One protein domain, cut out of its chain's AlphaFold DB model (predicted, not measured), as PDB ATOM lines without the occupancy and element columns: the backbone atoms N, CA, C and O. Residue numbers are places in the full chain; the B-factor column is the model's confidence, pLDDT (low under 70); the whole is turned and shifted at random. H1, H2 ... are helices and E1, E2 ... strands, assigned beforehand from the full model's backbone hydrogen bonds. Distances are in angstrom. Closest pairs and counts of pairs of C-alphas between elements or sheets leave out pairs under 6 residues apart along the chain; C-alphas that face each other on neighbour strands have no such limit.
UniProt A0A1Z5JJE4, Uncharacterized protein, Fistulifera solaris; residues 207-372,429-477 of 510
ATOM      1  N   PRO A 207     -40.528  26.364 -44.435       95.06
ATOM      2  CA  PRO A 207     -40.877  25.605 -43.243       95.06
ATOM      3  C   PRO A 207     -41.702  24.375 -43.629       95.06
ATOM      4  O   PRO A 207     -42.421  24.392 -44.627       95.06
ATOM      5  N   PHE A 208     -41.644  23.319 -42.822       96.25
ATOM      6  CA  PHE A 208     -42.553  22.191 -43.010       96.25
ATOM      7  C   PHE A 208     -43.963  22.566 -42.539       96.25
ATOM      8  O   PHE A 208     -44.177  22.821 -41.354       96.25
ATOM      9  N   GLU A 209     -44.938  22.570 -43.440       96.25
ATOM     10  CA  GLU A 209     -46.343  22.836 -43.134       96.25
ATOM     11  C   GLU A 209     -47.041  21.571 -42.580       96.25
ATOM     12  O   GLU A 209     -46.830  20.461 -43.076       96.25
ATOM     13  N   PRO A 210     -47.880  21.681 -41.539       97.44
ATOM     14  CA  PRO A 210     -48.586  20.524 -40.992       97.44
ATOM     15  C   PRO A 210     -49.693  20.000 -41.913       97.44
ATOM     16  O   PRO A 210     -50.573  20.743 -42.351       97.44
ATOM     17  N   ILE A 211     -49.734  18.679 -42.072       98.12
ATOM     18  CA  ILE A 211     -50.917  17.926 -42.499       98.12
ATOM     19  C   ILE A 211     -51.371  17.074 -41.315       98.12
ATOM     20  O   ILE A 211     -50.642  16.191 -40.867       98.12
ATOM     21  N   ILE A 212     -52.578  17.299 -40.805       97.56
ATOM     22  CA  ILE A 212     -53.099  16.587 -39.633       97.56
ATOM     23  C   ILE A 212     -54.257  15.710 -40.061       97.56
ATOM     24  O   ILE A 212     -55.315  16.205 -40.446       97.56
ATOM     25  N   MET A 213     -54.075  14.403 -39.938       97.75
ATOM     26  CA  MET A 213     -55.123  13.432 -40.199       97.75
ATOM     27  C   MET A 213     -55.685  12.887 -38.894       97.75
ATOM     28  O   MET A 213     -55.055  12.060 -38.227       97.75
ATOM     29  N   MET A 214     -56.907  13.302 -38.573       97.44
ATOM     30  CA  MET A 214     -57.705  12.689 -37.518       97.44
ATOM     31  C   MET A 214     -58.376  11.449 -38.100       97.44
ATOM     32  O   MET A 214     -59.237  11.534 -38.982       97.44
ATOM     33  N   ALA A 215     -57.948  10.286 -37.631       95.75
ATOM     34  CA  ALA A 215     -58.409   9.000 -38.129       95.75
ATOM     35  C   ALA A 215     -58.508   7.981 -36.993       95.75
ATOM     36  O   ALA A 215     -58.344   8.310 -35.821       95.75
ATOM     37  N   ASN A 216     -58.754   6.722 -37.341       92.12
ATOM     38  CA  ASN A 216     -58.608   5.607 -36.419       92.12
ATOM     39  C   ASN A 216     -57.823   4.475 -37.096       92.12
ATOM     40  O   ASN A 216     -57.584   4.484 -38.314       92.12
ATOM     41  N   ALA A 217     -57.410   3.483 -36.314       87.81
ATOM     42  CA  ALA A 217     -56.930   2.235 -36.878       87.81
ATOM     43  C   ALA A 217     -58.016   1.647 -37.799       87.81
ATOM     44  O   ALA A 217     -59.209   1.760 -37.523       87.81
ATOM     45  N   ARG A 218     -57.602   1.008 -38.901       86.44
ATOM     46  CA  ARG A 218     -58.502   0.300 -39.839       86.44
ATOM     47  C   ARG A 218     -59.498   1.181 -40.620       86.44
ATOM     48  O   ARG A 218     -60.435   0.648 -41.205       86.44
ATOM     49  N   THR A 219     -59.273   2.494 -40.715       90.31
ATOM     50  CA  THR A 219     -60.092   3.413 -41.543       90.31
ATOM     51  C   THR A 219     -59.482   3.736 -42.913       90.31
ATOM     52  O   THR A 219     -59.909   4.674 -43.573       90.31
ATOM     53  N   GLY A 220     -58.449   3.000 -43.340       89.88
ATOM     54  CA  GLY A 220     -57.695   3.290 -44.572       89.88
ATOM     55  C   GLY A 220     -56.604   4.353 -44.423       89.88
ATOM     56  O   GLY A 220     -55.970   4.717 -45.406       89.88
ATOM     57  N   SER A 221     -56.320   4.807 -43.202       91.88
ATOM     58  CA  SER A 221     -55.289   5.817 -42.923       91.88
ATOM     59  C   SER A 221     -53.882   5.424 -43.390       91.88
ATOM     60  O   SER A 221     -53.149   6.279 -43.876       91.88
ATOM     61  N   ASN A 222     -53.518   4.138 -43.353       89.44
ATOM     62  CA  ASN A 222     -52.249   3.663 -43.930       89.44
ATOM     63  C   ASN A 222     -52.212   3.784 -45.461       89.44
ATOM     64  O   ASN A 222     -51.187   4.162 -46.020       89.44
ATOM     65  N   LEU A 223     -53.327   3.483 -46.136       90.06
ATOM     66  CA  LEU A 223     -53.437   3.627 -47.589       90.06
ATOM     67  C   LEU A 223     -53.336   5.104 -47.986       90.06
ATOM     68  O   LEU A 223     -52.576   5.448 -48.886       90.06
ATOM     69  N   PHE A 224     -54.021   5.984 -47.254       93.56
ATOM     70  CA  PHE A 224     -53.953   7.424 -47.489       93.56
ATOM     71  C   PHE A 224     -52.526   7.963 -47.339       93.56
ATOM     72  O   PHE A 224     -52.037   8.700 -48.190       93.56
ATOM     73  N   PHE A 225     -51.818   7.575 -46.279       91.69
ATOM     74  CA  PHE A 225     -50.425   7.980 -46.110       91.69
ATOM     75  C   PHE A 225     -49.493   7.394 -47.186       91.69
ATOM     76  O   PHE A 225     -48.555   8.070 -47.602       91.69
ATOM     77  N   SER A 226     -49.758   6.177 -47.674       91.12
ATOM     78  CA  SER A 226     -49.050   5.615 -48.836       91.12
ATOM     79  C   SER A 226     -49.238   6.503 -50.072       91.12
ATOM     80  O   SER A 226     -48.265   6.772 -50.778       91.12
ATOM     81  N   PHE A 227     -50.438   7.053 -50.295       94.88
ATOM     82  CA  PHE A 227     -50.656   8.049 -51.350       94.88
ATOM     83  C   PHE A 227     -49.832   9.320 -51.133       94.88
ATOM     84  O   PHE A 227     -49.130   9.736 -52.054       94.88
ATOM     85  N   LEU A 228     -49.854   9.900 -49.927       94.19
ATOM     86  CA  LEU A 228     -49.058  11.092 -49.597       94.19
ATOM     87  C   LEU A 228     -47.560  10.859 -49.833       94.19
ATOM     88  O   LEU A 228     -46.914  11.646 -50.523       94.19
ATOM     89  N   GLY A 229     -47.018   9.753 -49.316       92.00
ATOM     90  CA  GLY A 229     -45.608   9.391 -49.473       92.00
ATOM     91  C   GLY A 229     -45.193   9.214 -50.930       92.00
ATOM     92  O   GLY A 229     -44.100   9.619 -51.314       92.00
ATOM     93  N   ARG A 230     -46.072   8.656 -51.767       92.88
ATOM     94  CA  ARG A 230     -45.796   8.488 -53.199       92.88
ATOM     95  C   ARG A 230     -45.914   9.793 -53.974       92.88
ATOM     96  O   ARG A 230     -45.104  10.017 -54.865       92.88
ATOM     97  N   LEU A 231     -46.874  10.651 -53.629       93.62
ATOM     98  CA  LEU A 231     -46.997  11.982 -54.226       93.62
ATOM     99  C   LEU A 231     -45.784  12.863 -53.903       93.62
ATOM    100  O   LEU A 231     -45.344  13.624 -54.762       93.62
ATOM    101  N   ALA A 232     -45.196  12.712 -52.713       91.50
ATOM    102  CA  ALA A 232     -43.999  13.451 -52.313       91.50
ATOM    103  C   ALA A 232     -42.784  13.200 -53.223       91.50
ATOM    104  O   ALA A 232     -41.955  14.087 -53.412       91.50
ATOM    105  N   LEU A 233     -42.718  12.040 -53.890       90.50
ATOM    106  CA  LEU A 233     -41.655  11.730 -54.854       90.50
ATOM    107  C   LEU A 233     -41.629  12.693 -56.058       90.50
ATOM    108  O   LEU A 233     -40.638  12.737 -56.784       90.50
ATOM    109  N   PHE A 234     -42.695  13.470 -56.279       88.81
ATOM    110  CA  PHE A 234     -42.840  14.390 -57.405       88.81
ATOM    111  C   PHE A 234     -42.569  15.854 -57.037       88.81
ATOM    112  O   PHE A 234     -43.326  16.730 -57.451       88.81
ATOM    113  N   ASN A 235     -41.452  16.121 -56.347       86.44
ATOM    114  CA  ASN A 235     -40.927  17.464 -56.045       86.44
ATOM    115  C   ASN A 235     -41.481  18.129 -54.767       86.44
ATOM    116  O   ASN A 235     -41.839  19.309 -54.779       86.44
ATOM    117  N   MET A 236     -41.519  17.391 -53.657       93.44
ATOM    118  CA  MET A 236     -41.937  17.902 -52.350       93.44
ATOM    119  C   MET A 236     -41.227  17.153 -51.220       93.44
ATOM    120  O   MET A 236     -41.083  15.935 -51.298       93.44
ATOM    121  N   ASP A 237     -40.852  17.851 -50.151       95.19
ATOM    122  CA  ASP A 237     -40.433  17.169 -48.927       95.19
ATOM    123  C   ASP A 237     -41.667  16.754 -48.126       95.19
ATOM    124  O   ASP A 237     -42.571  17.550 -47.862       95.19
ATOM    125  N   LEU A 238     -41.711  15.488 -47.728       95.25
ATOM    126  CA  LEU A 238     -42.712  14.983 -46.804       95.25
ATOM    127  C   LEU A 238     -41.999  14.259 -45.677       95.25
ATOM    128  O   LEU A 238     -41.266  13.301 -45.914       95.25
ATOM    129  N   LEU A 239     -42.283  14.677 -44.451       96.25
ATOM    130  CA  LEU A 239     -41.911  13.964 -43.244       96.25
ATOM    131  C   LEU A 239     -43.148  13.209 -42.731       96.25
ATOM    132  O   LEU A 239     -44.009  13.802 -42.072       96.25
ATOM    133  N   PRO A 240     -43.304  11.917 -43.064       93.25
ATOM    134  CA  PRO A 240     -44.499  11.181 -42.698       93.25
ATOM    135  C   PRO A 240     -44.343  10.617 -41.279       93.25
ATOM    136  O   PRO A 240     -43.646   9.634 -41.035       93.25
ATOM    137  N   LEU A 241     -45.003  11.259 -40.321       94.38
ATOM    138  CA  LEU A 241     -44.917  10.968 -38.891       94.38
ATOM    139  C   LEU A 241     -46.074  10.058 -38.463       94.38
ATOM    140  O   LEU A 241     -47.017  10.456 -37.770       94.38
ATOM    141  N   TYR A 242     -45.996   8.811 -38.924       87.44
ATOM    142  CA  TYR A 242     -46.964   7.760 -38.622       87.44
ATOM    143  C   TYR A 242     -46.976   7.441 -37.132       87.44
ATOM    144  O   TYR A 242     -46.023   6.868 -36.631       87.44
ATOM    145  N   GLU A 243     -48.059   7.758 -36.425       88.12
ATOM    146  CA  GLU A 243     -48.213   7.343 -35.021       88.12
ATOM    147  C   GLU A 243     -47.029   7.796 -34.141       88.12
ATOM    148  O   GLU A 243     -46.630   7.115 -33.203       88.12
ATOM    149  N   ILE A 244     -46.483   8.990 -34.417       95.06
ATOM    150  CA  ILE A 244     -45.393   9.604 -33.637       95.06
ATOM    151  C   ILE A 244     -45.760   9.785 -32.155       95.06
ATOM    152  O   ILE A 244     -44.893   9.827 -31.288       95.06
ATOM    153  N   PHE A 245     -47.056   9.847 -31.854       95.06
ATOM    154  CA  PHE A 245     -47.609   9.885 -30.501       95.06
ATOM    155  C   PHE A 245     -47.974   8.494 -29.954       95.06
ATOM    156  O   PHE A 245     -48.694   8.407 -28.967       95.06
ATOM    157  N   GLY A 246     -47.529   7.416 -30.598       91.69
ATOM    158  CA  GLY A 246     -47.666   6.040 -30.131       91.69
ATOM    159  C   GLY A 246     -46.518   5.607 -29.209       91.69
ATOM    160  O   GLY A 246     -45.666   6.411 -28.824       91.69
ATOM    161  N   ASN A 247     -46.500   4.311 -28.878       88.56
ATOM    162  CA  ASN A 247     -45.563   3.707 -27.917       88.56
ATOM    163  C   ASN A 247     -44.593   2.681 -28.535       88.56
ATOM    164  O   ASN A 247     -43.796   2.091 -27.808       88.56
ATOM    165  N   ASP A 248     -44.653   2.436 -29.846       90.19
ATOM    166  CA  ASP A 248     -43.737   1.505 -30.514       90.19
ATOM    167  C   ASP A 248     -42.341   2.133 -30.614       90.19
ATOM    168  O   ASP A 248     -42.092   2.996 -31.454       90.19
ATOM    169  N   SER A 249     -41.420   1.696 -29.750       91.75
ATOM    170  CA  SER A 249     -40.060   2.246 -29.702       91.75
ATOM    171  C   SER A 249     -39.309   2.098 -31.032       91.75
ATOM    172  O   SER A 249     -38.617   3.025 -31.458       91.75
ATOM    173  N   ARG A 250     -39.503   0.989 -31.756       91.62
ATOM    174  CA  ARG A 250     -38.815   0.755 -33.030       91.62
ATOM    175  C   ARG A 250     -39.322   1.698 -34.109       91.62
ATOM    176  O   ARG A 250     -38.512   2.282 -34.830       91.62
ATOM    177  N   LEU A 251     -40.639   1.869 -34.201       91.06
ATOM    178  CA  LEU A 251     -41.240   2.858 -35.095       91.06
ATOM    179  C   LEU A 251     -40.775   4.270 -34.726       91.06
ATOM    180  O   LEU A 251     -40.348   5.027 -35.593       91.06
ATOM    181  N   LEU A 252     -40.791   4.619 -33.440       94.81
ATOM    182  CA  LEU A 252     -40.354   5.929 -32.961       94.81
ATOM    183  C   LEU A 252     -38.886   6.217 -33.299       94.81
ATOM    184  O   LEU A 252     -38.580   7.333 -33.711       94.81
ATOM    185  N   ALA A 253     -37.995   5.231 -33.185       94.00
ATOM    186  CA  ALA A 253     -36.597   5.364 -33.589       94.00
ATOM    187  C   ALA A 253     -36.458   5.616 -35.100       94.00
ATOM    188  O   ALA A 253     -35.679   6.471 -35.518       94.00
ATOM    189  N   GLN A 254     -37.250   4.924 -35.928       92.94
ATOM    190  CA  GLN A 254     -37.279   5.150 -37.378       92.94
ATOM    191  C   GLN A 254     -37.778   6.556 -37.731       92.94
ATOM    192  O   GLN A 254     -37.166   7.240 -38.548       92.94
ATOM    193  N   LEU A 255     -38.860   7.018 -37.101       94.81
ATOM    194  CA  LEU A 255     -39.380   8.369 -37.325       94.81
ATOM    195  C   LEU A 255     -38.393   9.441 -36.860       94.81
ATOM    196  O   LEU A 255     -38.240  10.459 -37.530       94.81
ATOM    197  N   LEU A 256     -37.709   9.207 -35.740       96.00
ATOM    198  CA  LEU A 256     -36.675  10.101 -35.236       96.00
ATOM    199  C   LEU A 256     -35.472  10.170 -36.185       96.00
ATOM    200  O   LEU A 256     -35.002  11.268 -36.462       96.00
ATOM    201  N   ASN A 257     -35.030   9.041 -36.747       93.69
ATOM    202  CA  ASN A 257     -34.019   9.031 -37.809       93.69
ATOM    203  C   ASN A 257     -34.451   9.898 -39.001       93.69
ATOM    204  O   ASN A 257     -33.680  10.743 -39.443       93.69
ATOM    205  N   ASN A 258     -35.698   9.765 -39.462       93.88
ATOM    206  CA  ASN A 258     -36.212  10.579 -40.569       93.88
ATOM    207  C   ASN A 258     -36.235  12.078 -40.221       93.88
ATOM    208  O   ASN A 258     -35.917  12.907 -41.068       93.88
ATOM    209  N   ILE A 259     -36.590  12.445 -38.981       97.31
ATOM    210  CA  ILE A 259     -36.518  13.840 -38.510       97.31
ATOM    211  C   ILE A 259     -35.076  14.351 -38.600       97.31
ATOM    212  O   ILE A 259     -34.837  15.432 -39.131       97.31
ATOM    213  N   VAL A 260     -34.115  13.568 -38.109       95.25
ATOM    214  CA  VAL A 260     -32.690  13.924 -38.112       95.25
ATOM    215  C   VAL A 260     -32.154  14.069 -39.537       95.25
ATOM    216  O   VAL A 260     -31.447  15.031 -39.815       95.25
ATOM    217  N   GLU A 261     -32.546  13.190 -40.458       93.44
ATOM    218  CA  GLU A 261     -32.198  13.282 -41.884       93.44
ATOM    219  C   GLU A 261     -32.695  14.580 -42.532       93.44
ATOM    220  O   GLU A 261     -31.975  15.203 -43.319       93.44
ATOM    221  N   GLN A 262     -33.910  15.018 -42.188       95.38
ATOM    222  CA  GLN A 262     -34.450  16.289 -42.677       95.38
ATOM    223  C   GLN A 262     -33.713  17.490 -42.077       95.38
ATOM    224  O   GLN A 262     -33.464  18.465 -42.783       95.38
ATOM    225  N   ILE A 263     -33.304  17.416 -40.807       96.00
ATOM    226  CA  ILE A 263     -32.471  18.454 -40.182       96.00
ATOM    227  C   ILE A 263     -31.108  18.530 -40.871       96.00
ATOM    228  O   ILE A 263     -30.694  19.617 -41.259       96.00
ATOM    229  N   GLU A 264     -30.427  17.397 -41.052       94.12
ATOM    230  CA  GLU A 264     -29.115  17.310 -41.705       94.12
ATOM    231  C   GLU A 264     -29.158  17.934 -43.106       94.12
ATOM    232  O   GLU A 264     -28.362  18.820 -43.429       94.12
ATOM    233  N   THR A 265     -30.155  17.537 -43.902       93.38
ATOM    234  CA  THR A 265     -30.364  18.030 -45.269       93.38
ATOM    235  C   THR A 265     -30.697  19.522 -45.284       93.38
ATOM    236  O   THR A 265     -30.080  20.302 -46.012       93.38
ATOM    237  N   GLY A 266     -31.659  19.937 -44.462       94.88
ATOM    238  CA  GLY A 266     -32.137  21.313 -44.393       94.88
ATOM    239  C   GLY A 266     -31.095  22.304 -43.886       94.88
ATOM    240  O   GLY A 266     -30.991  23.424 -44.391       94.88
ATOM    241  N   CYS A 267     -30.318  21.892 -42.886       94.62
ATOM    242  CA  CYS A 267     -29.267  22.697 -42.275       94.62
ATOM    243  C   CYS A 267     -27.914  22.578 -42.976       94.62
ATOM    244  O   CYS A 267     -26.961  23.218 -42.526       94.62
ATOM    245  N   GLN A 268     -27.828  21.804 -44.063       92.75
ATOM    246  CA  GLN A 268     -26.607  21.608 -44.846       92.75
ATOM    247  C   GLN A 268     -25.434  21.128 -43.979       92.75
ATOM    248  O   GLN A 268     -24.324  21.655 -44.065       92.75
ATOM    249  N   TRP A 269     -25.689  20.171 -43.085       91.44
ATOM    250  CA  TRP A 269     -24.635  19.607 -42.246       91.44
ATOM    251  C   TRP A 269     -23.715  18.725 -43.092       91.44
ATOM    252  O   TRP A 269     -24.115  17.671 -43.574       91.44
ATOM    253  N   GLU A 270     -22.472  19.164 -43.271       84.06
ATOM    254  CA  GLU A 270     -21.419  18.361 -43.889       84.06
ATOM    255  C   GLU A 270     -20.831  17.393 -42.841       84.06
ATOM    256  O   GLU A 270     -20.657  17.758 -41.678       84.06
ATOM    257  N   ASP A 271     -20.542  16.151 -43.244       78.75
ATOM    258  CA  ASP A 271     -19.853  15.128 -42.435       78.75
ATOM    259  C   ASP A 271     -20.552  14.682 -41.128       78.75
ATOM    260  O   ASP A 271     -19.918  14.109 -40.236       78.75
ATOM    261  N   PHE A 272     -21.869  14.878 -41.005       81.81
ATOM    262  CA  PHE A 272     -22.639  14.363 -39.871       81.81
ATOM    263  C   PHE A 272     -22.893  12.855 -40.020       81.81
ATOM    264  O   PHE A 272     -23.731  12.413 -40.801       81.81
ATOM    265  N   VAL A 273     -22.157  12.039 -39.261       77.44
ATOM    266  CA  VAL A 273     -22.300  10.576 -39.281       77.44
ATOM    267  C   VAL A 273     -22.973  10.106 -37.999       77.44
ATOM    268  O   VAL A 273     -22.393  10.184 -36.918       77.44
ATOM    269  N   VAL A 274     -24.181   9.562 -38.131       78.00
ATOM    270  CA  VAL A 274     -24.919   8.923 -37.033       78.00
ATOM    271  C   VAL A 274     -25.104   7.449 -37.339       78.00
ATOM    272  O   VAL A 274     -25.438   7.072 -38.462       78.00
ATOM    273  N   ASP A 275     -24.919   6.603 -36.327       77.06
ATOM    274  CA  ASP A 275     -25.305   5.199 -36.408       77.06
ATOM    275  C   ASP A 275     -26.837   5.074 -36.423       77.06
ATOM    276  O   ASP A 275     -27.507   5.139 -35.390       77.06
ATOM    277  N   ARG A 276     -27.395   4.891 -37.623       77.69
ATOM    278  CA  ARG A 276     -28.843   4.766 -37.855       77.69
ATOM    279  C   ARG A 276     -29.378   3.349 -37.611       77.69
ATOM    280  O   ARG A 276     -30.535   3.072 -37.919       77.69
ATOM    281  N   THR A 277     -28.569   2.439 -37.063       83.81
ATOM    282  CA  THR A 277     -29.015   1.072 -36.733       83.81
ATOM    283  C   THR A 277     -29.791   0.982 -35.416       83.81
ATOM    284  O   THR A 277     -30.339  -0.077 -35.097       83.81
ATOM    285  N   ALA A 278     -29.879   2.089 -34.671       85.25
ATOM    286  CA  ALA A 278     -30.636   2.179 -33.432       85.25
ATOM    287  C   ALA A 278     -32.102   1.753 -33.626       85.25
ATOM    288  O   ALA A 278     -32.798   2.187 -34.545       85.25
ATOM    289  N   THR A 279     -32.577   0.901 -32.718       88.38
ATOM    290  CA  THR A 279     -33.962   0.392 -32.703       88.38
ATOM    291  C   THR A 279     -34.807   1.023 -31.601       88.38
ATOM    292  O   THR A 279     -35.951   0.629 -31.411       88.38
ATOM    293  N   ASP A 280     -34.241   1.994 -30.886       92.88
ATOM    294  CA  ASP A 280     -34.869   2.715 -29.788       92.88
ATOM    295  C   ASP A 280     -34.406   4.190 -29.796       92.88
ATOM    296  O   ASP A 280     -33.235   4.452 -30.111       92.88
ATOM    297  N   PRO A 281     -35.281   5.165 -29.473       93.75
ATOM    298  CA  PRO A 281     -34.927   6.583 -29.477       93.75
ATOM    299  C   PRO A 281     -33.776   6.957 -28.537       93.75
ATOM    300  O   PRO A 281     -32.965   7.809 -28.896       93.75
ATOM    301  N   GLU A 282     -33.661   6.343 -27.354       93.69
ATOM    302  CA  GLU A 282     -32.585   6.649 -26.401       93.69
ATOM    303  C   GLU A 282     -31.219   6.257 -26.969       93.69
ATOM    304  O   GLU A 282     -30.250   7.004 -26.822       93.69
ATOM    305  N   GLN A 283     -31.145   5.119 -27.666       92.00
ATOM    306  CA  GLN A 283     -29.923   4.682 -28.350       92.00
ATOM    307  C   GLN A 283     -29.528   5.661 -29.455       92.00
ATOM    308  O   GLN A 283     -28.352   6.003 -29.580       92.00
ATOM    309  N   LEU A 284     -30.509   6.143 -30.224       91.19
ATOM    310  CA  LEU A 284     -30.267   7.107 -31.288       91.19
ATOM    311  C   LEU A 284     -29.760   8.443 -30.725       91.19
ATOM    312  O   LEU A 284     -28.743   8.955 -31.189       91.19
ATOM    313  N   PHE A 285     -30.389   8.977 -29.673       93.25
ATOM    314  CA  PHE A 285     -29.905  10.192 -29.005       93.25
ATOM    315  C   PHE A 285     -28.509  10.017 -28.400       93.25
ATOM    316  O   PHE A 285     -27.676  10.914 -28.523       93.25
ATOM    317  N   ALA A 286     -28.216   8.859 -27.804       90.62
ATOM    318  CA  ALA A 286     -26.884   8.567 -27.279       90.62
ATOM    319  C   ALA A 286     -25.812   8.545 -28.384       90.62
ATOM    320  O   ALA A 286     -24.709   9.046 -28.163       90.62
ATOM    321  N   ALA A 287     -26.130   8.017 -29.571       86.62
ATOM    322  CA  ALA A 287     -25.229   8.051 -30.724       86.62
ATOM    323  C   ALA A 287     -25.000   9.488 -31.227       86.62
ATOM    324  O   ALA A 287     -23.867   9.881 -31.513       86.62
ATOM    325  N   MET A 288     -26.062  10.297 -31.269       86.12
ATOM    326  CA  MET A 288     -26.030  11.689 -31.735       86.12
ATOM    327  C   MET A 288     -25.299  12.651 -30.787       86.12
ATOM    328  O   MET A 288     -24.749  13.656 -31.238       86.12
ATOM    329  N   ALA A 289     -25.216  12.329 -29.495       83.56
ATOM    330  CA  ALA A 289     -24.513  13.132 -28.488       83.56
ATOM    331  C   ALA A 289     -22.986  13.225 -28.702       83.56
ATOM    332  O   ALA A 289     -22.298  13.921 -27.958       83.56
ATOM    333  N   THR A 290     -22.438  12.516 -29.692       79.06
ATOM    334  CA  THR A 290     -21.001  12.487 -29.997       79.06
ATOM    335  C   THR A 290     -20.546  13.560 -30.994       79.06
ATOM    336  O   THR A 290     -19.347  13.645 -31.269       79.06
ATOM    337  N   SER A 291     -21.458  14.395 -31.515       77.38
ATOM    338  CA  SER A 291     -21.097  15.482 -32.438       77.38
ATOM    339  C   SER A 291     -20.141  16.494 -31.791       77.38
ATOM    340  O   SER A 291     -20.325  16.910 -30.648       77.38
ATOM    341  N   SER A 292     -19.117  16.911 -32.540       77.19
ATOM    342  CA  SER A 292     -18.154  17.937 -32.121       77.19
ATOM    343  C   SER A 292     -18.595  19.372 -32.432       77.19
ATOM    344  O   SER A 292     -17.932  20.314 -31.995       77.19
ATOM    345  N   ASP A 293     -19.667  19.561 -33.207       88.25
ATOM    346  CA  ASP A 293     -20.189  20.883 -33.562       88.25
ATOM    347  C   ASP A 293     -21.216  21.355 -32.520       88.25
ATOM    348  O   ASP A 293     -22.263  20.740 -32.318       88.25
ATOM    349  N   SER A 294     -20.937  22.489 -31.870       87.25
ATOM    350  CA  SER A 294     -21.786  23.031 -30.801       87.25
ATOM    351  C   SER A 294     -23.189  23.442 -31.263       87.25
ATOM    352  O   SER A 294     -24.126  23.443 -30.466       87.25
ATOM    353  N   THR A 295     -23.347  23.826 -32.531       89.50
ATOM    354  CA  THR A 295     -24.644  24.201 -33.109       89.50
ATOM    355  C   THR A 295     -25.477  22.957 -33.380       89.50
ATOM    356  O   THR A 295     -26.647  22.924 -32.996       89.50
ATOM    357  N   GLN A 296     -24.868  21.929 -33.984       92.12
ATOM    358  CA  GLN A 296     -25.513  20.629 -34.193       92.12
ATOM    359  C   GLN A 296     -25.947  20.034 -32.855       92.12
ATOM    360  O   GLN A 296     -27.113  19.679 -32.686       92.12
ATOM    361  N   GLN A 297     -25.041  20.016 -31.874       92.00
ATOM    362  CA  GLN A 297     -25.321  19.505 -30.538       92.00
ATOM    363  C   GLN A 297     -26.510  20.225 -29.891       92.00
ATOM    364  O   GLN A 297     -27.420  19.564 -29.399       92.00
ATOM    365  N   ARG A 298     -26.567  21.561 -29.951       94.44
ATOM    366  CA  ARG A 298     -27.695  22.333 -29.405       94.44
ATOM    367  C   ARG A 298     -29.033  21.949 -30.048       94.44
ATOM    368  O   ARG A 298     -30.023  21.811 -29.339       94.44
ATOM    369  N   ILE A 299     -29.071  21.794 -31.375       96.06
ATOM    370  CA  ILE A 299     -30.295  21.417 -32.105       96.06
ATOM    371  C   ILE A 299     -30.732  19.995 -31.725       96.06
ATOM    372  O   ILE A 299     -31.919  19.748 -31.527       96.06
ATOM    373  N   LEU A 300     -29.782  19.068 -31.583       95.25
ATOM    374  CA  LEU A 300     -30.051  17.680 -31.202       95.25
ATOM    375  C   LEU A 300     -30.495  17.551 -29.737       95.25
ATOM    376  O   LEU A 300     -31.389  16.761 -29.444       95.25
ATOM    377  N   GLU A 301     -29.930  18.349 -28.829       95.75
ATOM    378  CA  GLU A 301     -30.373  18.449 -27.431       95.75
ATOM    379  C   GLU A 301     -31.795  19.017 -27.330       95.75
ATOM    380  O   GLU A 301     -32.613  18.513 -26.555       95.75
ATOM    381  N   GLU A 302     -32.120  20.030 -28.139       97.56
ATOM    382  CA  GLU A 302     -33.482  20.559 -28.240       97.56
ATOM    383  C   GLU A 302     -34.446  19.490 -28.767       97.56
ATOM    384  O   GLU A 302     -35.466  19.245 -28.123       97.56
ATOM    385  N   LEU A 303     -34.097  18.802 -29.865       98.00
ATOM    386  CA  LEU A 303     -34.879  17.692 -30.417       98.00
ATOM    387  C   LEU A 303     -35.120  16.607 -29.366       98.00
ATOM    388  O   LEU A 303     -36.257  16.173 -29.193       98.00
ATOM    389  N   GLN A 304     -34.077  16.188 -28.646       97.62
ATOM    390  CA  GLN A 304     -34.196  15.212 -27.567       97.62
ATOM    391  C   GLN A 304     -35.194  15.679 -26.515       97.62
ATOM    392  O   GLN A 304     -36.110  14.939 -26.155       97.62
ATOM    393  N   HIS A 305     -35.053  16.920 -26.054       97.81
ATOM    394  CA  HIS A 305     -35.938  17.480 -25.049       97.81
ATOM    395  C   HIS A 305     -37.399  17.484 -25.514       97.81
ATOM    396  O   HIS A 305     -38.256  16.934 -24.817       97.81
ATOM    397  N   VAL A 306     -37.693  18.048 -26.690       98.12
ATOM    398  CA  VAL A 306     -39.076  18.155 -27.180       98.12
ATOM    399  C   VAL A 306     -39.662  16.794 -27.562       98.12
ATOM    400  O   VAL A 306     -40.842  16.547 -27.325       98.12
ATOM    401  N   PHE A 307     -38.853  15.867 -28.078       97.75
ATOM    402  CA  PHE A 307     -39.304  14.524 -28.447       97.75
ATOM    403  C   PHE A 307     -39.659  13.681 -27.220       97.75
ATOM    404  O   PHE A 307     -40.683  12.989 -27.219       97.75
ATOM    405  N   THR A 308     -38.847  13.736 -26.160       96.62
ATOM    406  CA  THR A 308     -39.115  13.009 -24.909       96.62
ATOM    407  C   THR A 308     -40.400  13.495 -24.236       96.62
ATOM    408  O   THR A 308     -41.136  12.675 -23.693       96.62
ATOM    409  N   HIS A 309     -40.717  14.791 -24.326       97.19
ATOM    410  CA  HIS A 309     -41.900  15.382 -23.685       97.19
ATOM    411  C   HIS A 309     -43.119  15.508 -24.612       97.19
ATOM    412  O   HIS A 309     -44.156  16.000 -24.179       97.19
ATOM    413  N   ARG A 310     -43.050  15.019 -25.860       96.75
ATOM    414  CA  ARG A 310     -44.092  15.220 -26.889       96.75
ATOM    415  C   ARG A 310     -45.503  14.752 -26.505       96.75
ATOM    416  O   ARG A 310     -46.462  15.180 -27.130       96.75
ATOM    417  N   LEU A 311     -45.633  13.835 -25.542       96.81
ATOM    418  CA  LEU A 311     -46.935  13.381 -25.035       96.81
ATOM    419  C   LEU A 311     -47.459  14.252 -23.887       96.81
ATOM    420  O   LEU A 311     -48.665  14.348 -23.699       96.81
ATOM    421  N   GLU A 312     -46.566  14.858 -23.109       96.75
ATOM    422  CA  GLU A 312     -46.913  15.705 -21.963       96.75
ATOM    423  C   GLU A 312     -47.198  17.145 -22.404       96.75
ATOM    424  O   GLU A 312     -48.133  17.772 -21.909       96.75
ATOM    425  N   ASP A 313     -46.398  17.639 -23.349       96.44
ATOM    426  CA  ASP A 313     -46.536  18.941 -23.988       96.44
ATOM    427  C   ASP A 313     -46.170  18.817 -25.481       96.44
ATOM    428  O   ASP A 313     -44.995  18.901 -25.851       96.44
ATOM    429  N   PRO A 314     -47.147  18.544 -26.367       96.88
ATOM    430  CA  PRO A 314     -46.892  18.370 -27.799       96.88
ATOM    431  C   PRO A 314     -46.512  19.667 -28.528       96.88
ATOM    432  O   PRO A 314     -45.902  19.591 -29.596       96.88
ATOM    433  N   ALA A 315     -46.852  20.849 -28.001       97.19
ATOM    434  CA  ALA A 315     -46.701  22.108 -28.739       97.19
ATOM    435  C   ALA A 315     -45.239  22.409 -29.138       97.19
ATOM    436  O   ALA A 315     -44.998  22.657 -30.322       97.19
ATOM    437  N   PRO A 316     -44.245  22.310 -28.226       97.50
ATOM    438  CA  PRO A 316     -42.844  22.558 -28.563       97.50
ATOM    439  C   PRO A 316     -42.294  21.589 -29.612       97.50
ATOM    440  O   PRO A 316     -41.485  21.981 -30.449       97.50
ATOM    441  N   PHE A 317     -42.740  20.329 -29.600       98.06
ATOM    442  CA  PHE A 317     -42.336  19.346 -30.606       98.06
ATOM    443  C   PHE A 317     -42.879  19.709 -31.993       98.06
ATOM    444  O   PHE A 317     -42.138  19.687 -32.972       98.06
ATOM    445  N   LEU A 318     -44.150  20.099 -32.080       97.56
ATOM    446  CA  LEU A 318     -44.770  20.527 -33.336       97.56
ATOM    447  C   LEU A 318     -44.125  21.806 -33.889       97.56
ATOM    448  O   LEU A 318     -43.852  21.898 -35.086       97.56
ATOM    449  N   GLU A 319     -43.825  22.774 -33.020       96.69
ATOM    450  CA  GLU A 319     -43.095  23.989 -33.395       96.69
ATOM    451  C   GLU A 319     -41.664  23.674 -33.849       96.69
ATOM    452  O   GLU A 319     -41.171  24.270 -34.807       96.69
ATOM    453  N   PHE A 320     -40.990  22.720 -33.204       98.00
ATOM    454  CA  PHE A 320     -39.673  22.255 -33.635       98.00
ATOM    455  C   PHE A 320     -39.718  21.678 -35.055       98.00
ATOM    456  O   PHE A 320     -38.915  22.082 -35.895       98.00
ATOM    457  N   LEU A 321     -40.678  20.795 -35.351       97.88
ATOM    458  CA  LEU A 321     -40.853  20.220 -36.691       97.88
ATOM    459  C   LEU A 321     -41.113  21.298 -37.749       97.88
ATOM    460  O   LEU A 321     -40.508  21.270 -38.818       97.88
ATOM    461  N   HIS A 322     -41.963  22.278 -37.435       96.50
ATOM    462  CA  HIS A 322     -42.253  23.402 -38.328       96.50
ATOM    463  C   HIS A 322     -40.996  24.237 -38.632       96.50
ATOM    464  O   HIS A 322     -40.898  24.858 -39.691       96.50
ATOM    465  N   ARG A 323     -40.020  24.285 -37.713       96.44
ATOM    466  CA  ARG A 323     -38.767  25.046 -37.863       96.44
ATOM    467  C   ARG A 323     -37.663  24.327 -38.631       96.44
ATOM    468  O   ARG A 323     -36.633  24.953 -38.899       96.44
ATOM    469  N   ILE A 324     -37.852  23.062 -39.000       97.25
ATOM    470  CA  ILE A 324     -36.914  22.356 -39.878       97.25
ATOM    471  C   ILE A 324     -36.947  23.046 -41.253       97.25
ATOM    472  O   ILE A 324     -38.026  23.192 -41.829       97.25
ATOM    473  N   PRO A 325     -35.807  23.520 -41.782       96.56
ATOM    474  CA  PRO A 325     -35.767  24.095 -43.121       96.56
ATOM    475  C   PRO A 325     -35.847  22.993 -44.183       96.56
ATOM    476  O   PRO A 325     -35.114  22.014 -44.124       96.56
ATOM    477  N   SER A 326     -36.694  23.170 -45.192       95.94
ATOM    478  CA  SER A 326     -36.705  22.347 -46.405       95.94
ATOM    479  C   SER A 326     -36.078  23.101 -47.571       95.94
ATOM    480  O   SER A 326     -36.252  24.311 -47.708       95.94
ATOM    481  N   THR A 327     -35.379  22.376 -48.445       92.31
ATOM    482  CA  THR A 327     -34.836  22.922 -49.703       92.31
ATOM    483  C   THR A 327     -35.836  22.859 -50.864       92.31
ATOM    484  O   THR A 327     -35.596  23.438 -51.926       92.31
ATOM    485  N   MET A 328     -36.963  22.175 -50.668       93.50
ATOM    486  CA  MET A 328     -37.975  21.952 -51.693       93.50
ATOM    487  C   MET A 328     -38.985  23.107 -51.752       93.50
ATOM    488  O   MET A 328     -39.198  23.810 -50.763       93.50
ATOM    489  N   PRO A 329     -39.670  23.316 -52.897       91.19
ATOM    490  CA  PRO A 329     -40.668  24.384 -53.026       91.19
ATOM    491  C   PRO A 329     -41.892  24.213 -52.118       91.19
ATOM    492  O   PRO A 329     -42.619  25.175 -51.879       91.19
ATOM    493  N   ARG A 330     -42.153  22.981 -51.676       92.69
ATOM    494  CA  ARG A 330     -43.215  22.601 -50.746       92.69
ATOM    495  C   ARG A 330     -42.651  21.569 -49.780       92.69
ATOM    496  O   ARG A 330     -41.947  20.653 -50.214       92.69
ATOM    497  N   ALA A 331     -42.999  21.707 -48.509       95.75
ATOM    498  CA  ALA A 331     -42.546  20.826 -47.450       95.75
ATOM    499  C   ALA A 331     -43.675  20.606 -46.454       95.75
ATOM    500  O   ALA A 331     -44.278  21.574 -46.000       95.75
ATOM    501  N   TYR A 332     -43.948  19.351 -46.103       97.25
ATOM    502  CA  TYR A 332     -45.001  19.016 -45.152       97.25
ATOM    503  C   TYR A 332     -44.535  18.001 -44.122       97.25
ATOM    504  O   TYR A 332     -43.824  17.054 -44.457       97.25
ATOM    505  N   TYR A 333     -44.985  18.132 -42.877       97.69
ATOM    506  CA  TYR A 333     -44.966  17.012 -41.936       97.69
ATOM    507  C   TYR A 333     -46.395  16.493 -41.766       97.69
ATOM    508  O   TYR A 333     -47.320  17.253 -41.485       97.69
ATOM    509  N   ALA A 334     -46.595  15.193 -41.974       97.75
ATOM    510  CA  ALA A 334     -47.920  14.581 -41.920       97.75
ATOM    511  C   ALA A 334     -48.093  13.764 -40.640       97.75
ATOM    512  O   ALA A 334     -47.369  12.797 -40.416       97.75
ATOM    513  N   LEU A 335     -49.078  14.127 -39.820       97.44
ATOM    514  CA  LEU A 335     -49.399  13.478 -38.554       97.44
ATOM    515  C   LEU A 335     -50.617  12.574 -38.700       97.44
ATOM    516  O   LEU A 335     -51.684  12.999 -39.145       97.44
ATOM    517  N   LYS A 336     -50.468  11.324 -38.260       94.69
ATOM    518  CA  LYS A 336     -51.567  10.364 -38.134       94.69
ATOM    519  C   LYS A 336     -52.010  10.303 -36.676       94.69
ATOM    520  O   LYS A 336     -51.273   9.801 -35.823       94.69
ATOM    521  N   VAL A 337     -53.200  10.815 -36.380       94.94
ATOM    522  CA  VAL A 337     -53.667  11.012 -35.005       94.94
ATOM    523  C   VAL A 337     -54.914  10.180 -34.745       94.94
ATOM    524  O   VAL A 337     -55.909  10.281 -35.461       94.94
ATOM    525  N   PHE A 338     -54.844   9.355 -33.702       95.06
ATOM    526  CA  PHE A 338     -55.907   8.454 -33.276       95.06
ATOM    527  C   PHE A 338     -56.518   8.900 -31.947       95.06
ATOM    528  O   PHE A 338     -55.836   9.575 -31.169       95.06
ATOM    529  N   PRO A 339     -57.756   8.465 -31.629       94.38
ATOM    530  CA  PRO A 339     -58.382   8.756 -30.343       94.38
ATOM    531  C   PRO A 339     -57.489   8.378 -29.158       94.38
ATOM    532  O   PRO A 339     -57.365   9.154 -28.219       94.38
ATOM    533  N   PHE A 340     -56.815   7.225 -29.231       92.56
ATOM    534  CA  PHE A 340     -55.919   6.742 -28.178       92.56
ATOM    535  C   PHE A 340     -54.710   7.662 -27.936       92.56
ATOM    536  O   PHE A 340     -54.335   7.897 -26.790       92.56
ATOM    537  N   HIS A 341     -54.136   8.257 -28.989       94.94
ATOM    538  CA  HIS A 341     -53.028   9.205 -28.835       94.94
ATOM    539  C   HIS A 341     -53.468  10.435 -28.040       94.94
ATOM    540  O   HIS A 341     -52.782  10.859 -27.115       94.94
ATOM    541  N   VAL A 342     -54.626  11.000 -28.385       96.12
ATOM    542  CA  VAL A 342     -55.101  12.262 -27.804       96.12
ATOM    543  C   VAL A 342     -55.692  12.056 -26.417       96.12
ATOM    544  O   VAL A 342     -55.274  12.701 -25.457       96.12
ATOM    545  N   LEU A 343     -56.658  11.147 -26.311       94.75
ATOM    546  CA  LEU A 343     -57.479  10.996 -25.116       94.75
ATOM    547  C   LEU A 343     -56.751  10.223 -24.012       94.75
ATOM    548  O   LEU A 343     -56.922  10.547 -22.839       94.75
ATOM    549  N   ASP A 344     -55.933   9.227 -24.371       92.62
ATOM    550  CA  ASP A 344     -55.348   8.298 -23.396       92.62
ATOM    551  C   ASP A 344     -53.871   8.587 -23.119       92.62
ATOM    552  O   ASP A 344     -53.468   8.656 -21.954       92.62
ATOM    553  N   LEU A 345     -53.065   8.781 -24.172       94.81
ATOM    554  CA  LEU A 345     -51.630   9.045 -24.020       94.81
ATOM    555  C   LEU A 345     -51.353  10.501 -23.648       94.81
ATOM    556  O   LEU A 345     -50.758  10.753 -22.601       94.81
ATOM    557  N   MET A 346     -51.833  11.449 -24.457       96.00
ATOM    558  CA  MET A 346     -51.656  12.883 -24.197       96.00
ATOM    559  C   MET A 346     -52.596  13.409 -23.105       96.00
ATOM    560  O   MET A 346     -52.319  14.434 -22.488       96.00
ATOM    561  N   LYS A 347     -53.704  12.706 -22.830       95.81
ATOM    562  CA  LYS A 347     -54.739  13.118 -21.861       95.81
ATOM    563  C   LYS A 347     -55.283  14.524 -22.141       95.81
ATOM    564  O   LYS A 347     -55.589  15.282 -21.218       95.81
ATOM    565  N   MET A 348     -55.411  14.856 -23.422       96.50
ATOM    566  CA  MET A 348     -55.952  16.118 -23.920       96.50
ATOM    567  C   MET A 348     -57.353  15.909 -24.493       96.50
ATOM    568  O   MET A 348     -57.751  14.789 -24.820       96.50
ATOM    569  N   THR A 349     -58.109  16.993 -24.656       96.94
ATOM    570  CA  THR A 349     -59.315  16.945 -25.490       96.94
ATOM    571  C   THR A 349     -58.939  17.022 -26.971       96.94
ATOM    572  O   THR A 349     -57.878  17.529 -27.335       96.94
ATOM    573  N   VAL A 350     -59.832  16.548 -27.846       97.00
ATOM    574  CA  VAL A 350     -59.660  16.664 -29.305       97.00
ATOM    575  C   VAL A 350     -59.508  18.128 -29.725       97.00
ATOM    576  O   VAL A 350     -58.659  18.453 -30.550       97.00
ATOM    577  N   THR A 351     -60.298  19.014 -29.117       96.38
ATOM    578  CA  THR A 351     -60.235  20.459 -29.347       96.38
ATOM    579  C   THR A 351     -58.899  21.054 -28.920       96.38
ATOM    580  O   THR A 351     -58.302  21.781 -29.707       96.38
ATOM    581  N   ASP A 352     -58.409  20.732 -27.720       97.25
ATOM    582  CA  ASP A 352     -57.130  21.265 -27.231       97.25
ATOM    583  C   ASP A 352     -55.966  20.807 -28.113       97.25
ATOM    584  O   ASP A 352     -55.068  21.592 -28.400       97.25
ATOM    585  N   PHE A 353     -55.998  19.555 -28.584       97.75
ATOM    586  CA  PHE A 353     -54.990  19.044 -29.509       97.75
ATOM    587  C   PHE A 353     -55.021  19.777 -30.859       97.75
ATOM    588  O   PHE A 353     -53.984  20.207 -31.354       97.75
ATOM    589  N   LEU A 354     -56.201  19.959 -31.458       97.12
ATOM    590  CA  LEU A 354     -56.317  20.673 -32.735       97.12
ATOM    591  C   LEU A 354     -55.956  22.164 -32.604       97.12
ATOM    592  O   LEU A 354     -55.433  22.746 -33.551       97.12
ATOM    593  N   ALA A 355     -56.172  22.765 -31.431       96.31
ATOM    594  CA  ALA A 355     -55.816  24.155 -31.158       96.31
ATOM    595  C   ALA A 355     -54.300  24.424 -31.173       96.31
ATOM    596  O   ALA A 355     -53.889  25.564 -31.391       96.31
ATOM    597  N   LEU A 356     -53.461  23.392 -31.022       96.62
ATOM    598  CA  LEU A 356     -51.997  23.510 -31.108       96.62
ATOM    599  C   LEU A 356     -51.522  24.082 -32.452       96.62
ATOM    600  O   LEU A 356     -50.458  24.692 -32.527       96.62
ATOM    601  N   PHE A 357     -52.327  23.918 -33.501       95.94
ATOM    602  CA  PHE A 357     -51.986  24.289 -34.871       95.94
ATOM    603  C   PHE A 357     -52.586  25.632 -35.307       95.94
ATOM    604  O   PHE A 357     -52.373  26.063 -36.436       95.94
ATOM    605  N   GLU A 358     -53.304  26.348 -34.431       92.00
ATOM    606  CA  GLU A 358     -53.893  27.660 -34.765       92.00
ATOM    607  C   GLU A 358     -52.842  28.716 -35.140       92.00
ATOM    608  O   GLU A 358     -53.133  29.641 -35.895       92.00
ATOM    609  N   SER A 359     -51.616  28.573 -34.629       88.44
ATOM    610  CA  SER A 359     -50.488  29.454 -34.950       88.44
ATOM    611  C   SER A 359     -49.831  29.147 -36.305       88.44
ATOM    612  O   SER A 359     -49.004  29.935 -36.763       88.44
ATOM    613  N   MET A 360     -50.217  28.044 -36.958       91.12
ATOM    614  CA  MET A 360     -49.668  27.560 -38.226       91.12
ATOM    615  C   MET A 360     -50.748  27.685 -39.319       91.12
ATOM    616  O   MET A 360     -51.494  26.739 -39.571       91.12
ATOM    617  N   PRO A 361     -50.905  28.860 -39.960       84.44
ATOM    618  CA  PRO A 361     -52.078  29.170 -40.785       84.44
ATOM    619  C   PRO A 361     -52.239  28.288 -42.033       84.44
ATOM    620  O   PRO A 361     -53.362  28.112 -42.494       84.44
ATOM    621  N   GLU A 362     -51.155  27.697 -42.540       91.94
ATOM    622  CA  GLU A 362     -51.169  26.819 -43.723       91.94
ATOM    623  C   GLU A 362     -51.490  25.346 -43.389       91.94
ATOM    624  O   GLU A 362     -51.395  24.465 -44.246       91.94
ATOM    625  N   THR A 363     -51.904  25.063 -42.146       95.75
ATOM    626  CA  THR A 363     -52.273  23.711 -41.704       95.75
ATOM    627  C   THR A 363     -53.378  23.103 -42.561       95.75
ATOM    628  O   THR A 363     -54.479  23.651 -42.666       95.75
ATOM    629  N   GLN A 364     -53.127  21.900 -43.081       97.19
ATOM    630  CA  GLN A 364     -54.132  21.086 -43.757       97.19
ATOM    631  C   GLN A 364     -54.767  20.105 -42.772       97.19
ATOM    632  O   GLN A 364     -54.104  19.207 -42.249       97.19
ATOM    633  N   TYR A 365     -56.071  20.245 -42.541       97.75
ATOM    634  CA  TYR A 365     -56.830  19.330 -41.691       97.75
ATOM    635  C   TYR A 365     -57.532  18.268 -42.532       97.75
ATOM    636  O   TYR A 365     -58.199  18.580 -43.520       97.75
ATOM    637  N   ILE A 366     -57.406  17.011 -42.113       98.00
ATOM    638  CA  ILE A 366     -58.024  15.854 -42.752       98.00
ATOM    639  C   ILE A 366     -58.823  15.078 -41.706       98.00
ATOM    640  O   ILE A 366     -58.281  14.657 -40.680       98.00
ATOM    641  N   LEU A 367     -60.100  14.835 -41.988       97.62
ATOM    642  CA  LEU A 367     -60.923  13.867 -41.264       97.62
ATOM    643  C   LEU A 367     -61.080  12.628 -42.138       97.62
ATOM    644  O   LEU A 367     -61.830  12.650 -43.112       97.62
ATOM    645  N   LEU A 368     -60.380  11.550 -41.787       97.12
ATOM    646  CA  LEU A 368     -60.523  10.262 -42.461       97.12
ATOM    647  C   LEU A 368     -61.263   9.288 -41.549       97.12
ATOM    648  O   LEU A 368     -60.744   8.838 -40.519       97.12
ATOM    649  N   TRP A 369     -62.472   8.931 -41.948       95.94
ATOM    650  CA  TRP A 369     -63.355   8.100 -41.147       95.94
ATOM    651  C   TRP A 369     -63.918   6.939 -41.958       95.94
ATOM    652  O   TRP A 369     -63.749   6.838 -43.173       95.94
ATOM    653  N   ARG A 370     -64.553   6.007 -41.256       94.44
ATOM    654  CA  ARG A 370     -65.252   4.885 -41.865       94.44
ATOM    655  C   ARG A 370     -66.618   4.757 -41.218       94.44
ATOM    656  O   ARG A 370     -66.720   4.753 -39.992       94.44
ATOM    657  N   ARG A 371     -67.645   4.660 -42.057       93.88
ATOM    658  CA  ARG A 371     -69.038   4.709 -41.626       93.88
ATOM    659  C   ARG A 371     -69.471   3.445 -40.894       93.88
ATOM    660  O   ARG A 371     -70.073   3.536 -39.828       93.88
ATOM    661  N   ASN A 372     -69.100   2.273 -41.408       93.12
ATOM    662  CA  ASN A 372     -69.349   1.009 -40.723       93.12
ATOM    663  C   ASN A 372     -68.367   0.813 -39.552       93.12
ATOM    664  O   ASN A 372     -67.280   0.252 -39.716       93.12
ATOM    665  N   SER A 429     -60.737  25.267 -42.949       87.00
ATOM    666  CA  SER A 429     -60.586  24.445 -44.155       87.00
ATOM    667  C   SER A 429     -60.243  23.020 -43.725       87.00
ATOM    668  O   SER A 429     -59.204  22.798 -43.102       87.00
ATOM    669  N   CYS A 430     -61.142  22.076 -43.987       94.69
ATOM    670  CA  CYS A 430     -60.994  20.682 -43.594       94.69
ATOM    671  C   CYS A 430     -61.441  19.763 -44.729       94.69
ATOM    672  O   CYS A 430     -62.542  19.900 -45.262       94.69
ATOM    673  N   HIS A 431     -60.602  18.782 -45.046       96.56
ATOM    674  CA  HIS A 431     -60.863  17.776 -46.064       96.56
ATOM    675  C   HIS A 431     -61.416  16.512 -45.416       96.56
ATOM    676  O   HIS A 431     -60.734  15.842 -44.644       96.56
ATOM    677  N   ILE A 432     -62.670  16.183 -45.715       96.81
ATOM    678  CA  ILE A 432     -63.317  14.968 -45.209       96.81
ATOM    679  C   ILE A 432     -63.202  13.865 -46.262       96.81
ATOM    680  O   ILE A 432     -63.496  14.108 -47.437       96.81
ATOM    681  N   PHE A 433     -62.789  12.677 -45.818       97.06
ATOM    682  CA  PHE A 433     -62.742  11.446 -46.602       97.06
ATOM    683  C   PHE A 433     -63.409  10.297 -45.830       97.06
ATOM    684  O   PHE A 433     -63.145  10.097 -44.640       97.06
ATOM    685  N   GLU A 434     -64.247   9.517 -46.500       95.75
ATOM    686  CA  GLU A 434     -64.899   8.314 -45.991       95.75
ATOM    687  C   GLU A 434     -64.354   7.073 -46.705       95.75
ATOM    688  O   GLU A 434     -64.434   6.958 -47.923       95.75
ATOM    689  N   TYR A 435     -63.876   6.081 -45.951       93.56
ATOM    690  CA  TYR A 435     -63.283   4.864 -46.517       93.56
ATOM    691  C   TYR A 435     -64.136   4.191 -47.609       93.56
ATOM    692  O   TYR A 435     -63.617   3.856 -48.672       93.56
ATOM    693  N   ASP A 436     -65.434   3.987 -47.362       89.88
ATOM    694  CA  ASP A 436     -66.303   3.248 -48.287       89.88
ATOM    695  C   ASP A 436     -66.641   4.068 -49.560       89.88
ATOM    696  O   ASP A 436     -66.956   3.489 -50.602       89.88
ATOM    697  N   GLN A 437     -66.530   5.402 -49.507       92.50
ATOM    698  CA  GLN A 437     -66.788   6.301 -50.644       92.50
ATOM    699  C   GLN A 437     -65.526   6.680 -51.422       92.50
ATOM    700  O   GLN A 437     -65.586   6.832 -52.639       92.50
ATOM    701  N   ASP A 438     -64.398   6.818 -50.730       94.56
ATOM    702  CA  ASP A 438     -63.183   7.430 -51.267       94.56
ATOM    703  C   ASP A 438     -62.047   6.417 -51.471       94.56
ATOM    704  O   ASP A 438     -61.161   6.628 -52.301       94.56
ATOM    705  N   LEU A 439     -62.037   5.305 -50.729       92.06
ATOM    706  CA  LEU A 439     -60.883   4.399 -50.662       92.06
ATOM    707  C   LEU A 439     -61.204   2.941 -51.008       92.06
ATOM    708  O   LEU A 439     -60.280   2.126 -51.079       92.06
ATOM    709  N   SER A 440     -62.471   2.577 -51.214       87.56
ATOM    710  CA  SER A 440     -62.881   1.166 -51.252       87.56
ATOM    711  C   SER A 440     -62.411   0.408 -52.498       87.56
ATOM    712  O   SER A 440     -62.258  -0.813 -52.448       87.56
ATOM    713  N   ASN A 441     -62.169   1.112 -53.607       87.81
ATOM    714  CA  ASN A 441     -61.757   0.530 -54.884       87.81
ATOM    715  C   ASN A 441     -60.874   1.486 -55.700       87.81
ATOM    716  O   ASN A 441     -60.794   2.675 -55.403       87.81
ATOM    717  N   ALA A 442     -60.236   0.962 -56.750       88.69
ATOM    718  CA  ALA A 442     -59.267   1.697 -57.563       88.69
ATOM    719  C   ALA A 442     -59.834   2.987 -58.189       88.69
ATOM    720  O   ALA A 442     -59.147   4.003 -58.204       88.69
ATOM    721  N   THR A 443     -61.090   2.982 -58.651       90.94
ATOM    722  CA  THR A 443     -61.729   4.166 -59.250       90.94
ATOM    723  C   THR A 443     -61.903   5.288 -58.228       90.94
ATOM    724  O   THR A 443     -61.564   6.438 -58.502       90.94
ATOM    725  N   GLN A 444     -62.392   4.958 -57.031       93.25
ATOM    726  CA  GLN A 444     -62.514   5.927 -55.938       93.25
ATOM    727  C   GLN A 444     -61.137   6.408 -55.467       93.25
ATOM    728  O   GLN A 444     -60.928   7.605 -55.296       93.25
ATOM    729  N   GLN A 445     -60.171   5.494 -55.344       93.75
ATOM    730  CA  GLN A 445     -58.797   5.822 -54.966       93.75
ATOM    731  C   GLN A 445     -58.153   6.793 -55.959       93.75
ATOM    732  O   GLN A 445     -57.467   7.714 -55.529       93.75
ATOM    733  N   LEU A 446     -58.410   6.646 -57.263       94.69
ATOM    734  CA  LEU A 446     -57.953   7.590 -58.283       94.69
ATOM    735  C   LEU A 446     -58.480   9.000 -58.005       94.69
ATOM    736  O   LEU A 446     -57.687   9.930 -57.881       94.69
ATOM    737  N   SER A 447     -59.796   9.148 -57.831       95.88
ATOM    738  CA  SER A 447     -60.415  10.441 -57.508       95.88
ATOM    739  C   SER A 447     -59.873  11.024 -56.198       95.88
ATOM    740  O   SER A 447     -59.566  12.215 -56.123       95.88
ATOM    741  N   THR A 448     -59.655  10.179 -55.193       96.88
ATOM    742  CA  THR A 448     -59.064  10.579 -53.914       96.88
ATOM    743  C   THR A 448     -57.634  11.073 -54.069       96.88
ATOM    744  O   THR A 448     -57.295  12.117 -53.524       96.88
ATOM    745  N   VAL A 449     -56.789  10.385 -54.840       97.00
ATOM    746  CA  VAL A 449     -55.404  10.814 -55.088       97.00
ATOM    747  C   VAL A 449     -55.366  12.130 -55.866       97.00
ATOM    748  O   VAL A 449     -54.561  12.997 -55.529       97.00
ATOM    749  N   GLN A 450     -56.264  12.328 -56.837       97.38
ATOM    750  CA  GLN A 450     -56.414  13.619 -57.524       97.38
ATOM    751  C   GLN A 450     -56.739  14.729 -56.526       97.38
ATOM    752  O   GLN A 450     -56.076  15.763 -56.519       97.38
ATOM    753  N   ARG A 451     -57.711  14.487 -55.642       97.38
ATOM    754  CA  ARG A 451     -58.137  15.439 -54.612       97.38
ATOM    755  C   ARG A 451     -57.029  15.739 -53.602       97.38
ATOM    756  O   ARG A 451     -56.817  16.892 -53.247       97.38
ATOM    757  N   ILE A 452     -56.265  14.731 -53.178       97.25
ATOM    758  CA  ILE A 452     -55.079  14.928 -52.333       97.25
ATOM    759  C   ILE A 452     -54.066  15.823 -53.055       97.25
ATOM    760  O   ILE A 452     -53.575  16.785 -52.469       97.25
ATOM    761  N   GLN A 453     -53.765  15.540 -54.323       96.25
ATOM    762  CA  GLN A 453     -52.792  16.314 -55.090       96.25
ATOM    763  C   GLN A 453     -53.219  17.782 -55.231       96.25
ATOM    764  O   GLN A 453     -52.407  18.673 -54.992       96.25
ATOM    765  N   THR A 454     -54.478  18.044 -55.585       95.94
ATOM    766  CA  THR A 454     -54.941  19.394 -55.937       95.94
ATOM    767  C   THR A 454     -55.453  20.209 -54.755       95.94
ATOM    768  O   THR A 454     -55.216  21.414 -54.714       95.94
ATOM    769  N   GLU A 455     -56.142  19.591 -53.795       95.75
ATOM    770  CA  GLU A 455     -56.806  20.300 -52.693       95.75
ATOM    771  C   GLU A 455     -55.990  20.276 -51.399       95.75
ATOM    772  O   GLU A 455     -55.942  21.284 -50.697       95.75
ATOM    773  N   VAL A 456     -55.338  19.150 -51.082       95.56
ATOM    774  CA  VAL A 456     -54.536  19.014 -49.853       95.56
ATOM    775  C   VAL A 456     -53.127  19.556 -50.077       95.56
ATOM    776  O   VAL A 456     -52.676  20.426 -49.343       95.56
ATOM    777  N   LEU A 457     -52.435  19.061 -51.105       94.38
ATOM    778  CA  LEU A 457     -51.044  19.431 -51.387       94.38
ATOM    779  C   LEU A 457     -50.919  20.692 -52.253       94.38
ATOM    780  O   LEU A 457     -49.814  21.219 -52.404       94.38
ATOM    781  N   GLN A 458     -52.037  21.171 -52.816       91.88
ATOM    782  CA  GLN A 458     -52.108  22.354 -53.682       91.88
ATOM    783  C   GLN A 458     -51.148  22.286 -54.882       91.88
ATOM    784  O   GLN A 458     -50.541  23.286 -55.284       91.88
ATOM    785  N   LEU A 459     -50.981  21.089 -55.443       91.06
ATOM    786  CA  LEU A 459     -50.170  20.827 -56.625       91.06
ATOM    787  C   LEU A 459     -51.040  20.860 -57.886       91.06
ATOM    788  O   LEU A 459     -52.255  20.662 -57.851       91.06
ATOM    789  N   ALA A 460     -50.403  21.094 -59.033       93.25
ATOM    790  CA  ALA A 460     -51.081  20.945 -60.313       93.25
ATOM    791  C   ALA A 460     -51.462  19.475 -60.534       93.25
ATOM    792  O   ALA A 460     -50.661  18.578 -60.271       93.25
ATOM    793  N   LEU A 461     -52.674  19.246 -61.046       95.50
ATOM    794  CA  LEU A 461     -53.132  17.906 -61.389       95.50
ATOM    795  C   LEU A 461     -52.224  17.291 -62.458       95.50
ATOM    796  O   LEU A 461     -51.998  17.893 -63.511       95.50
ATOM    797  N   ASN A 462     -51.756  16.074 -62.204       96.31
ATOM    798  CA  ASN A 462     -51.041  15.257 -63.172       96.31
ATOM    799  C   ASN A 462     -51.604  13.831 -63.153       96.31
ATOM    800  O   ASN A 462     -51.328  13.052 -62.244       96.31
ATOM    801  N   GLU A 463     -52.390  13.494 -64.174       95.44
ATOM    802  CA  GLU A 463     -53.099  12.212 -64.258       95.44
ATOM    803  C   GLU A 463     -52.155  11.000 -64.309       95.44
ATOM    804  O   GLU A 463     -52.456   9.971 -63.710       95.44
ATOM    805  N   GLU A 464     -50.983  11.126 -64.941       95.44
ATOM    806  CA  GLU A 464     -49.981  10.053 -65.001       95.44
ATOM    807  C   GLU A 464     -49.393   9.762 -63.613       95.44
ATOM    808  O   GLU A 464     -49.268   8.607 -63.202       95.44
ATOM    809  N   GLN A 465     -49.084  10.814 -62.847       94.81
ATOM    810  CA  GLN A 465     -48.611  10.677 -61.466       94.81
ATOM    811  C   GLN A 465     -49.680  10.053 -60.571       94.81
ATOM    812  O   GLN A 465     -49.376   9.150 -59.792       94.81
ATOM    813  N   VAL A 466     -50.929  10.504 -60.700       94.56
ATOM    814  CA  VAL A 466     -52.074   9.963 -59.956       94.56
ATOM    815  C   VAL A 466     -52.227   8.465 -60.231       94.56
ATOM    816  O   VAL A 466     -52.306   7.677 -59.286       94.56
ATOM    817  N   GLN A 467     -52.209   8.058 -61.502       93.69
ATOM    818  CA  GLN A 467     -52.321   6.653 -61.893       93.69
ATOM    819  C   GLN A 467     -51.183   5.816 -61.289       93.69
ATOM    820  O   GLN A 467     -51.429   4.799 -60.638       93.69
ATOM    821  N   MET A 468     -49.940   6.297 -61.404       92.12
ATOM    822  CA  MET A 468     -48.762   5.627 -60.845       92.12
ATOM    823  C   MET A 468     -48.849   5.458 -59.320       92.12
ATOM    824  O   MET A 468     -48.400   4.444 -58.774       92.12
ATOM    825  N   VAL A 469     -49.394   6.452 -58.615       92.50
ATOM    826  CA  VAL A 469     -49.583   6.400 -57.159       92.50
ATOM    827  C   VAL A 469     -50.569   5.298 -56.788       92.50
ATOM    828  O   VAL A 469     -50.243   4.488 -55.918       92.50
ATOM    829  N   VAL A 470     -51.730   5.230 -57.448       90.69
ATOM    830  CA  VAL A 470     -52.774   4.229 -57.157       90.69
ATOM    831  C   VAL A 470     -52.285   2.812 -57.443       90.69
ATOM    832  O   VAL A 470     -52.407   1.942 -56.582       90.69
ATOM    833  N   GLU A 471     -51.665   2.583 -58.601       88.12
ATOM    834  CA  GLU A 471     -51.154   1.261 -58.992       88.12
ATOM    835  C   GLU A 471     -50.120   0.724 -57.999       88.12
ATOM    836  O   GLU A 471     -50.134  -0.454 -57.636       88.12
ATOM    837  N   LYS A 472     -49.229   1.595 -57.514       84.06
ATOM    838  CA  LYS A 472     -48.160   1.193 -56.598       84.06
ATOM    839  C   LYS A 472     -48.602   1.138 -55.137       84.06
ATOM    840  O   LYS A 472     -47.904   0.524 -54.331       84.06
ATOM    841  N   ALA A 473     -49.703   1.781 -54.754       74.44
ATOM    842  CA  ALA A 473     -50.111   1.884 -53.352       74.44
ATOM    843  C   ALA A 473     -50.487   0.543 -52.706       74.44
ATOM    844  O   ALA A 473     -50.424   0.445 -51.481       74.44
ATOM    845  N   GLY A 474     -50.791  -0.479 -53.512       63.97
ATOM    846  CA  GLY A 474     -51.262  -1.776 -53.040       63.97
ATOM    847  C   GLY A 474     -52.731  -1.683 -52.636       63.97
ATOM    848  O   GLY A 474     -53.082  -1.083 -51.626       63.97
ATOM    849  N   THR A 475     -53.607  -2.263 -53.451       61.44
ATOM    850  CA  THR A 475     -55.059  -2.023 -53.398       61.44
ATOM    851  C   THR A 475     -55.848  -3.145 -52.721       61.44
ATOM    852  O   THR A 475     -57.077  -3.099 -52.667       61.44
ATOM    853  N   THR A 476     -55.179  -4.176 -52.198       60.69
ATOM    854  CA  THR A 476     -55.870  -5.369 -51.706       60.69
ATOM    855  C   THR A 476     -56.542  -5.098 -50.360       60.69
ATOM    856  O   THR A 476     -55.882  -4.982 -49.322       60.69
ATOM    857  N   LYS A 477     -57.882  -5.033 -50.366       64.50
ATOM    858  CA  LYS A 477     -58.690  -5.056 -49.140       64.50
ATOM    859  C   LYS A 477     -58.280  -6.278 -48.316       64.50
ATOM    860  O   LYS A 477     -58.236  -7.395 -48.816       64.50
TER     861      LYS A 477
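AT A GLANCE: This is residues 207 to 372 and 429 to 477 of the 510 residues of an uncharacterized protein of Fistulifera solaris (UniProt A0A1Z5JJE4). A twisted sheet of five parallel strands has helices over both faces: H1 and H9 cover one face, with H10 packed on them from outside, and H5 lies over the other. H2 covers the edge strand E2, and the H3 and H4 hairpin makes the far end of the long axis beyond it, while the short helices H6 and H7 form a corner near the sheet. The printed part has 215 residues, with ten named helices and five named strands along the chain as E1 H1 E2 H2 H3 H4 H5 E3 H6 H7 E4 E5 H8 H9 H10, of mixed class, with sheet order E2 E3 E1 E4 E5. It is compact, with a radius of gyration of the C-alphas of 17.6 A and spans of 53 by 38 by 33 A.

IN THESE COORDINATES: The strands are E2, residues 237 to 241; E3, 331 to 337, 19.4 A long; E1, 209 to 214, from C-alpha 209 at (-46.343, 22.836, -43.134); E4, 364 to 369; and E5, 430 to 434. The helices are H1, 221 to 232, 16.6 A; H2, 249 to 266, 25.3 A; H3, 281 to 288; H4, 294 to 308, 20.9 A; H5, 314 to 322; H6, 339 to 345; H7, 350 to 355; H8, 435 to 439; H9, 442 to 456, 19.5 A; and H10, 463 to 473, ending at C-alpha 473 (-50.111, 1.884, -53.352).

HOW THE PARTS SIT: Across the sheet, N 239 and O 332 of E2 and E3 are 2.8 A apart, N 211 and O 333 of E1 and E3 2.9 A, N 212 and O 364 of E1 and E4 2.8 A, and N 367 and O 431 of E4 and E5 2.9 A, each within hydrogen-bond range. E1, H1, E2 and E3, H6 H7, E4 are split strand-helix-strand units, parallel strands with another between them, and both crossovers are right-handed; E2, H2 H3 H4 H5, E3 is a unit of neighbour strands. H9, over E4 and E5 at a height of 10.0 A, is on the same face as H1; H5 is on the opposite face. H10 touches H1, closest at the C-alphas of Arg 230 and Val 469, 5.9 A. H3 and H4 form a helical hairpin at a shallow tilt of 4 degrees, closest at the C-alphas of Phe 285 and Gln 304, 6.8 A. H7 and H8 only graze the sheet. Each O i to N i+4 pair is within range in the helices but for H6, with 2 of 3.

THE WHOLE: The two C-alphas farthest apart, those of Ser 292 and Asn 372, are 54.6 A apart. Residues 373 to 428 are not printed, and C-alphas 372 and 429 are 25.3 A apart across the cut. Of the links printed whole, H2 to H3, 14 residues, is long. Residues 474 to 477 have pLDDT under 70; the mean of the printed part is 92.5.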